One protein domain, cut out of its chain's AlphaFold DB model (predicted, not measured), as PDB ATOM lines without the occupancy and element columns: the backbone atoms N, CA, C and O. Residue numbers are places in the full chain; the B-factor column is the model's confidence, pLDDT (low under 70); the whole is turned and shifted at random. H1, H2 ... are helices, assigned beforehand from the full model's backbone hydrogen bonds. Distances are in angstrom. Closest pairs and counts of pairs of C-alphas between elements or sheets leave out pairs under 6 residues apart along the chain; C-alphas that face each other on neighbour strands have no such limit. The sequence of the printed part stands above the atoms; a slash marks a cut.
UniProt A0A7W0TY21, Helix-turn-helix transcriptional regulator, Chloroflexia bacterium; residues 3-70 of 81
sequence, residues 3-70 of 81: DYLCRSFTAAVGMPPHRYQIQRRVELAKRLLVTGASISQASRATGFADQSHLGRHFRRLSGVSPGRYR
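Overview. This is residues 3 to 70 of the 81 residues of the protein "Helix-turn-helix transcriptional regulator" of Chloroflexia bacterium (UniProt A0A7W0TY21). A long helix, H2, is the axis; H3, H4 and H5 pack on it from residue 22 onward as a head, and H1 sits at its first end, away from them. The outline is elongated, 39 by 21 by 19 A. The printed part has 68 residues with five named helices, H1 to H5 in order, all helix, only just compact, close to loose, with a radius of gyration of the C-alphas of 13.1 A.

Arrangement. H1, residues 3 to 13, only just touches H2, residues 17 to 34, with 3 pairs of C-alphas within 8 A, at residue 17 alone; the closest are Cys 6 and Pro 17, 6.5 A. H2 touches H3, residues 39 to 45, closest C-alphas Ala 29 and Ala 42, 5.4 A, at a steep tilt of 53 degrees. H4, residues 51 to 62, touches H2 about perpendicular, 83 degrees, closest C-alphas Val 26 and Phe 58, 5.8 A. H5, residues 66 to 70, touches H2, closest C-alphas Leu 33 and Arg 70, 5.1 A. In H1 to H5 every O i to N i+4 pair is within hydrogen-bond range.

Along the chain. H1, 15.2 A, begins at C-alpha 3 (133.041, 158.904, 86.323). H2 is 26.2 A and H4 15.4 A. H5 ends at C-alpha 70 (105.044, 148.631, 109.706).

Size, cuts and confidence. The C-alphas farthest apart, Tyr 4 and Arg 68, are 40.0 A apart. The four links are tight, the printed part has no cut, and no printed residue is under 70 in pLDDT.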
ATOM      1  N   ASP A   3     131.953 159.435  85.494       89.31
ATOM      2  CA  ASP A   3     133.041 158.904  86.323       89.31
ATOM      3  C   ASP A   3     133.630 159.933  87.289       89.31
ATOM      4  O   ASP A   3     133.936 159.610  88.436       89.31
ATOM      5  N   TYR A   4     133.776 161.186  86.850       92.56
ATOM      6  CA  TYR A   4     134.247 162.262  87.721       92.56
ATOM      7  C   TYR A   4     133.263 162.519  88.868       92.56
ATOM      8  O   TYR A   4     133.683 162.665  90.017       92.56
ATOM      9  N   LEU A   5     131.957 162.510  88.583       90.12
ATOM     10  CA  LEU A   5     130.918 162.664  89.603       90.12
ATOM     11  C   LEU A   5     130.937 161.498  90.596       90.12
ATOM     12  O   LEU A   5     130.924 161.721  91.801       90.12
ATOM     13  N   CYS A   6     131.032 160.257  90.114       92.75
ATOM     14  CA  CYS A   6     131.109 159.085  90.985       92.75
ATOM     15  C   CYS A   6     132.332 159.125  91.909       92.75
ATOM     16  O   CYS A   6     132.200 158.860  93.107       92.75
ATOM     17  N   ARG A   7     133.512 159.484  91.381       93.19
ATOM     18  CA  ARG A   7     134.744 159.585  92.178       93.19
ATOM     19  C   ARG A   7     134.685 160.720  93.193       93.19
ATOM     20  O   ARG A   7     134.955 160.478  94.363       93.19
ATOM     21  N   SER A   8     134.300 161.924  92.769       96.06
ATOM     22  CA  SER A   8     134.201 163.090  93.663       96.06
ATOM     23  C   SER A   8     133.158 162.886  94.764       96.06
ATOM     24  O   SER A   8     133.441 163.155  95.927       96.06
ATOM     25  N   PHE A   9     131.997 162.315  94.436       96.44
ATOM     26  CA  PHE A   9     130.988 161.954  95.431       96.44
ATOM     27  C   PHE A   9     131.524 160.926  96.428       96.44
ATOM     28  O   PHE A   9     131.373 161.098  97.633       96.44
ATOM     29  N   THR A  10     132.159 159.857  95.938       96.81
ATOM     30  CA  THR A  10     132.687 158.803  96.817       96.81
ATOM     31  C   THR A  10     133.784 159.345  97.729       96.81
ATOM     32  O   THR A  10     133.805 158.995  98.903       96.81
ATOM     33  N   ALA A  11     134.643 160.237  97.228       96.62
ATOM     34  CA  ALA A  11     135.657 160.910  98.037       96.62
ATOM     35  C   ALA A  11     135.039 161.789  99.141       96.62
ATOM     36  O   ALA A  11     135.556 161.818 100.251       96.62
ATOM     37  N   ALA A  12     133.923 162.468  98.857       96.75
ATOM     38  CA  ALA A  12     133.255 163.349  99.816       96.75
ATOM     39  C   ALA A  12     132.364 162.611 100.835       96.75
ATOM     40  O   ALA A  12     132.272 163.020 101.986       96.75
ATOM     41  N   VAL A  13     131.677 161.544 100.416       96.25
ATOM     42  CA  VAL A  13     130.637 160.854 101.209       96.25
ATOM     43  C   VAL A  13     131.128 159.509 101.767       96.25
ATOM     44  O   VAL A  13     130.488 158.918 102.634       96.25
ATOM     45  N   GLY A  14     132.255 158.993 101.272       97.00
ATOM     46  CA  GLY A  14     132.838 157.716 101.694       97.00
ATOM     47  C   GLY A  14     132.126 156.479 101.137       97.00
ATOM     48  O   GLY A  14     132.456 155.355 101.512       97.00
ATOM     49  N   MET A  15     131.140 156.644 100.246       96.12
ATOM     50  CA  MET A  15     130.435 155.525  99.620       96.12
ATOM     51  C   MET A  15     129.972 155.834  98.189       96.12
ATOM     52  O   MET A  15     129.719 156.996  97.867       96.12
ATOM     53  N   PRO A  16     129.779 154.803  97.341       96.12
ATOM     54  CA  PRO A  16     129.276 155.000  95.987       96.12
ATOM     55  C   PRO A  16     127.877 155.646  95.957       96.12
ATOM     56  O   PRO A  16     127.017 155.253  96.759       96.12
ATOM     57  N   PRO A  17     127.587 156.537  94.984       96.19
ATOM     58  CA  PRO A  17     126.302 157.236  94.878       96.19
ATOM     59  C   PRO A  17     125.075 156.318  94.910       96.19
ATOM     60  O   PRO A  17     124.105 156.594  95.612       96.19
ATOM     61  N   HIS A  18     125.120 155.188  94.197       95.31
ATOM     62  CA  HIS A  18     124.013 154.228  94.162       95.31
ATOM     63  C   HIS A  18     123.718 153.632  95.549       95.31
ATOM     64  O   HIS A  18     122.561 153.538  95.960       95.31
ATOM     65  N   ARG A  19     124.759 153.278  96.315       96.38
ATOM     66  CA  ARG A  19     124.601 152.726  97.669       96.38
ATOM     67  C   ARG A  19     123.997 153.764  98.613       96.38
ATOM     68  O   ARG A  19     123.076 153.433  99.361       96.38
ATOM     69  N   TYR A  20     124.470 155.006  98.526       97.31
ATOM     70  CA  TYR A  20     123.916 156.121  99.285       97.31
ATOM     71  C   TYR A  20     122.439 156.351  98.949       97.31
ATOM     72  O   TYR A  20     121.599 156.424  99.844       97.31
ATOM     73  N   GLN A  21     122.093 156.394  97.659       97.62
ATOM     74  CA  GLN A  21     120.714 156.592  97.220       97.62
ATOM     75  C   GLN A  21     119.785 155.504  97.772       97.62
ATOM     76  O   GLN A  21     118.734 155.828  98.322       97.62
ATOM     77  N   ILE A  22     120.176 154.229  97.690       98.31
ATOM     78  CA  ILE A  22     119.381 153.120  98.234       98.31
ATOM     79  C   ILE A  22     119.188 153.263  99.750       98.31
ATOM     80  O   ILE A  22     118.064 153.100 100.227       98.31
ATOM     81  N   GLN A  23     120.230 153.629 100.504       98.06
ATOM     82  CA  GLN A  23     120.098 153.897 101.940       98.06
ATOM     83  C   GLN A  23     119.098 155.023 102.216       98.06
ATOM     84  O   GLN A  23     118.169 154.840 102.998       98.06
ATOM     85  N   ARG A  24     119.217 156.164 101.526       98.31
ATOM     86  CA  ARG A  24     118.294 157.299 101.699       98.31
ATOM     87  C   ARG A  24     116.847 156.937 101.361       98.31
ATOM     88  O   ARG A  24     115.937 157.381 102.062       98.31
ATOM     89  N   ARG A  25     116.628 156.117 100.329       98.50
ATOM     90  CA  ARG A  25     115.297 155.613  99.957       98.50
ATOM     91  C   ARG A  25     114.713 154.702 101.032       98.50
ATOM     92  O   ARG A  25     113.551 154.871 101.386       98.50
ATOM     93  N   VAL A  26     115.506 153.785 101.592       98.50
ATOM     94  CA  VAL A  26     115.057 152.921 102.697       98.50
ATOM     95  C   VAL A  26     114.748 153.734 103.956       98.50
ATOM     96  O   VAL A  26     113.714 153.501 104.574       98.50
ATOM     97  N   GLU A  27     115.564 154.731 104.306       98.31
ATOM     98  CA  GLU A  27     115.282 155.611 105.451       98.31
ATOM     99  C   GLU A  27     113.983 156.409 105.276       98.31
ATOM    100  O   GLU A  27     113.211 156.581 106.221       98.31
ATOM    101  N   LEU A  28     113.684 156.864 104.057       98.56
ATOM    102  CA  LEU A  28     112.390 157.473 103.768       98.56
ATOM    103  C   LEU A  28     111.249 156.447 103.853       98.56
ATOM    104  O   LEU A  28     110.216 156.750 104.447       98.56
ATOM    105  N   ALA A  29     111.440 155.233 103.329       98.50
ATOM    106  CA  ALA A  29     110.438 154.173 103.407       98.50
ATOM    107  C   ALA A  29     110.096 153.829 104.864       98.50
ATOM    108  O   ALA A  29     108.919 153.697 105.181       98.50
ATOM    109  N   LYS A  30     111.088 153.760 105.764       97.94
ATOM    110  CA  LYS A  30     110.869 153.558 107.208       97.94
ATOM    111  C   LYS A  30     109.899 154.596 107.779       97.94
ATOM    112  O   LYS A  30     108.896 154.229 108.385       97.94
ATOM    113  N   ARG A  31     110.149 155.886 107.520       98.12
ATOM    114  CA  ARG A  31     109.277 156.985 107.977       98.12
ATOM    115  C   ARG A  31     107.857 156.877 107.420       98.12
ATOM    116  O   ARG A  31     106.895 157.071 108.158       98.12
ATOM    117  N   LEU A  32     107.716 156.537 106.140       98.19
ATOM    118  CA  LEU A  32     106.404 156.365 105.507       98.19
ATOM    119  C   LEU A  32     105.626 155.187 106.106       98.19
ATOM    120  O   LEU A  32     104.433 155.299 106.362       98.19
ATOM    121  N   LEU A  33     106.296 154.064 106.365       97.50
ATOM    122  CA  LEU A  33     105.658 152.883 106.947       97.50
ATOM    123  C   LEU A  33     105.181 153.144 108.382       97.50
ATOM    124  O   LEU A  33     104.069 152.751 108.722       97.50
ATOM    125  N   VAL A  34     105.979 153.844 109.197       96.00
ATOM    126  CA  VAL A  34     105.602 154.218 110.577       96.00
ATOM    127  C   VAL A  34     104.450 155.224 110.603       96.00
ATOM    128  O   VAL A  34     103.637 155.202 111.518       96.00
ATOM    129  N   THR A  35     104.331 156.071 109.579       95.62
ATOM    130  CA  THR A  35     103.214 157.022 109.429       95.62
ATOM    131  C   THR A  35     101.976 156.411 108.759       95.62
ATOM    132  O   THR A  35     101.018 157.120 108.468       95.62
ATOM    133  N   GLY A  36     101.963 155.090 108.542       95.44
ATOM    134  CA  GLY A  36     100.782 154.344 108.101       95.44
ATOM    135  C   GLY A  36     100.681 154.093 106.596       95.44
ATOM    136  O   GLY A  36      99.701 153.495 106.151       95.44
ATOM    137  N   ALA A  37     101.679 154.477 105.794       97.62
ATOM    138  CA  ALA A  37     101.677 154.151 104.372       97.62
ATOM    139  C   ALA A  37     101.726 152.629 104.149       97.62
ATOM    140  O   ALA A  37     102.465 151.896 104.810       97.62
ATOM    141  N   SER A  38     100.986 152.140 103.155       98.06
ATOM    142  CA  SER A  38     101.142 150.763 102.674       98.06
ATOM    143  C   SER A  38     102.526 150.552 102.043       98.06
ATOM    144  O   SER A  38     103.148 151.486 101.534       98.06
ATOM    145  N   ILE A  39     102.996 149.300 101.995       97.88
ATOM    146  CA  ILE A  39     104.277 148.939 101.350       97.88
ATOM    147  C   ILE A  39     104.284 149.380  99.876       97.88
ATOM    148  O   ILE A  39     105.284 149.889  99.371       97.88
ATOM    149  N   SER A  40     103.137 149.255  99.206       98.25
ATOM    150  CA  SER A  40     102.921 149.709  97.832       98.25
ATOM    151  C   SER A  40     103.107 151.222  97.669       98.25
ATOM    152  O   SER A  40     103.819 151.664  96.765       98.25
ATOM    153  N   GLN A  41     102.517 152.022  98.563       98.25
ATOM    154  CA  GLN A  41     102.687 153.479  98.565       98.25
ATOM    155  C   GLN A  41     104.134 153.872  98.878       98.25
ATOM    156  O   GLN A  41     104.706 154.683  98.154       98.25
ATOM    157  N   ALA A  42     104.745 153.259  99.898       98.25
ATOM    158  CA  ALA A  42     106.132 153.526 100.272       98.25
ATOM    159  C   ALA A  42     107.104 153.216  99.122       98.25
ATOM    160  O   ALA A  42     107.997 154.014  98.850       98.25
ATOM    161  N   SER A  43     106.905 152.110  98.396       98.19
ATOM    162  CA  SER A  43     107.719 151.753  97.228       98.19
ATOM    163  C   SER A  43     107.686 152.833  96.151       98.19
ATOM    164  O   SER A  43     108.738 153.301  95.717       98.19
ATOM    165  N   ARG A  44     106.482 153.263  95.749       98.25
ATOM    166  CA  ARG A  44     106.315 154.295  94.716       98.25
ATOM    167  C   ARG A  44     106.886 155.638  95.161       98.25
ATOM    168  O   ARG A  44     107.635 156.257  94.415       98.25
ATOM    169  N   ALA A  45     106.592 156.057  96.392       98.12
ATOM    170  CA  ALA A  45     107.026 157.346  96.928       98.12
ATOM    171  C   ALA A  45     108.550 157.458  97.098       98.12
ATOM    172  O   ALA A  45     109.100 158.555  97.082       98.12
ATOM    173  N   THR A  46     109.245 156.330  97.261       98.25
ATOM    174  CA  THR A  46     110.704 156.297  97.442       98.25
ATOM    175  C   THR A  46     111.466 155.956  96.162       98.25
ATOM    176  O   THR A  46     112.695 155.933  96.172       98.25
ATOM    177  N   GLY A  47     110.769 155.737  95.043       97.19
ATOM    178  CA  GLY A  47     111.391 155.470  93.747       97.19
ATOM    179  C   GLY A  47     111.968 154.059  93.602       97.19
ATOM    180  O   GLY A  47     112.895 153.865  92.815       97.19
ATOM    181  N   PHE A  48     111.458 153.077  94.354       98.19
ATOM    182  CA  PHE A  48     111.687 151.665  94.034       98.19
ATOM    183  C   PHE A  48     110.734 151.221  92.925       98.19
ATOM    184  O   PHE A  48     109.578 151.634  92.890       98.19
ATOM    185  N   ALA A  49     111.234 150.346  92.051       96.44
ATOM    186  CA  ALA A  49     110.476 149.814  90.917       96.44
ATOM    187  C   ALA A  49     109.171 149.127  91.357       96.44
ATOM    188  O   ALA A  49     108.124 149.335  90.753       96.44
ATOM    189  N   ASP A  50     109.235 148.356  92.444       97.56
ATOM    190  CA  ASP A  50     108.100 147.642  93.014       97.56
ATOM    191  C   ASP A  50     108.338 147.284  94.494       97.56
ATOM    192  O   ASP A  50     109.412 147.504  95.071       97.56
ATOM    193  N   GLN A  51     107.309 146.700  95.113       97.12
ATOM    194  CA  GLN A  51     107.316 146.304  96.521       97.12
ATOM    195  C   GLN A  51     108.379 145.247  96.844       97.12
ATOM    196  O   GLN A  51     108.924 145.258  97.948       97.12
ATOM    197  N   SER A  52     108.693 144.353  95.905       97.31
ATOM    198  CA  SER A  52     109.712 143.313  96.068       97.31
ATOM    199  C   SER A  52     111.117 143.918  96.044       97.31
ATOM    200  O   SER A  52     111.967 143.548  96.859       97.31
ATOM    201  N   HIS A  53     111.352 144.898  95.168       97.81
ATOM    202  CA  HIS A  53     112.590 145.664  95.090       97.81
ATOM    203  C   HIS A  53     112.820 146.470  96.377       97.81
ATOM    204  O   HIS A  53     113.896 146.363  96.975       97.81
ATOM    205  N   LEU A  54     111.797 147.184  96.867       98.31
ATOM    206  CA  LEU A  54     111.836 147.803  98.196       98.31
ATOM    207  C   LEU A  54     112.126 146.748  99.273       98.31
ATOM    208  O   LEU A  54     113.054 146.917 100.057       98.31
ATOM    209  N   GLY A  55     111.374 145.645  99.299       97.94
ATOM    210  CA  GLY A  55     111.471 144.610 100.329       97.94
ATOM    211  C   GLY A  55     112.864 143.998 100.462       97.94
ATOM    212  O   GLY A  55     113.353 143.830 101.582       97.94
ATOM    213  N   ARG A  56     113.540 143.731  99.337       97.88
ATOM    214  CA  ARG A  56     114.909 143.193  99.313       97.88
ATOM    215  C   ARG A  56     115.909 144.148  99.964       97.88
ATOM    216  O   ARG A  56     116.684 143.732 100.826       97.88
ATOM    217  N   HIS A  57     115.897 145.422  99.572       98.31
ATOM    218  CA  HIS A  57     116.817 146.415 100.133       98.31
ATOM    219  C   HIS A  57     116.470 146.784 101.570       98.31
ATOM    220  O   HIS A  57     117.369 146.944 102.391       98.31
ATOM    221  N   PHE A  58     115.180 146.873 101.878       98.31
ATOM    222  CA  PHE A  58     114.692 147.199 103.206       98.31
ATOM    223  C   PHE A  58     115.143 146.151 104.221       98.31
ATOM    224  O   PHE A  58     115.770 146.518 105.211       98.31
ATOM    225  N   ARG A  59     114.927 144.854 103.955       97.44
ATOM    226  CA  ARG A  59     115.389 143.785 104.854       97.44
ATOM    227  C   ARG A  59     116.905 143.792 105.010       97.44
ATOM    228  O   ARG A  59     117.394 143.767 106.131       97.44
ATOM    229  N   ARG A  60     117.653 143.921 103.910       97.00
ATOM    230  CA  ARG A  60     119.124 143.980 103.956       97.00
ATOM    231  C   ARG A  60     119.658 145.134 104.816       97.00
ATOM    232  O   ARG A  60     120.719 144.991 105.407       97.00
ATOM    233  N   LEU A  61     118.973 146.279 104.840       96.81
ATOM    234  CA  LEU A  61     119.438 147.489 105.532       96.81
ATOM    235  C   LEU A  61     118.811 147.711 106.915       96.81
ATOM    236  O   LEU A  61     119.358 148.481 107.698       96.81
ATOM    237  N   SER A  62     117.666 147.099 107.212       94.38
ATOM    238  CA  SER A  62     116.947 147.278 108.484       94.38
ATOM    239  C   SER A  62     116.861 146.013 109.336       94.38
ATOM    240  O   SER A  62     116.371 146.084 110.456       94.38
ATOM    241  N   GLY A  63     117.292 144.865 108.811       94.88
ATOM    242  CA  GLY A  63     117.185 143.564 109.469       94.88
ATOM    243  C   GLY A  63     115.809 142.910 109.332       94.88
ATOM    244  O   GLY A  63     115.738 141.691 109.319       94.88
ATOM    245  N   VAL A  64     114.734 143.681 109.130       94.94
ATOM    246  CA  VAL A  64     113.347 143.181 109.135       94.94
ATOM    247  C   VAL A  64     112.613 143.471 107.825       94.94
ATOM    248  O   VAL A  64     113.015 144.323 107.035       94.94
ATOM    249  N   SER A  65     111.503 142.779 107.552       95.88
ATOM    250  CA  SER A  65     110.687 143.086 106.364       95.88
ATOM    251  C   SER A  65     109.889 144.393 106.526       95.88
ATOM    252  O   SER A  65     109.505 144.734 107.647       95.88
ATOM    253  N   PRO A  66     109.532 145.091 105.427       96.12
ATOM    254  CA  PRO A  66     108.670 146.276 105.491       96.12
ATOM    255  C   PRO A  66     107.330 146.030 106.197       96.12
ATOM    256  O   PRO A  66     106.828 146.901 106.900       96.12
ATOM    257  N   GLY A  67     106.742 144.842 106.007       95.56
ATOM    258  CA  GLY A  67     105.464 144.477 106.619       95.56
ATOM    259  C   GLY A  67     105.559 144.346 108.136       95.56
ATOM    260  O   GLY A  67     104.701 144.868 108.840       95.56
ATOM    261  N   ARG A  68     106.629 143.713 108.634       94.56
ATOM    262  CA  ARG A  68     106.875 143.580 110.077       94.56
ATOM    263  C   ARG A  68     107.245 144.914 110.711       94.56
ATOM    264  O   ARG A  68     106.650 145.283 111.717       94.56
ATOM    265  N   TYR A  69     108.114 145.681 110.048       95.25
ATOM    266  CA  TYR A  69     108.471 147.035 110.473       95.25
ATOM    267  C   TYR A  69     107.237 147.933 110.625       95.25
ATOM    268  O   TYR A  69     107.078 148.600 111.641       95.25
ATOM    269  N   ARG A  70     106.319 147.899 109.649       94.81
ATOM    270  CA  ARG A  70     105.044 148.631 109.706       94.81
ATOM    271  C   ARG A  70     104.141 148.173 110.852       94.81
ATOM    272  O   ARG A  70     103.441 148.994 111.427       94.81
TER     273      ARG A  70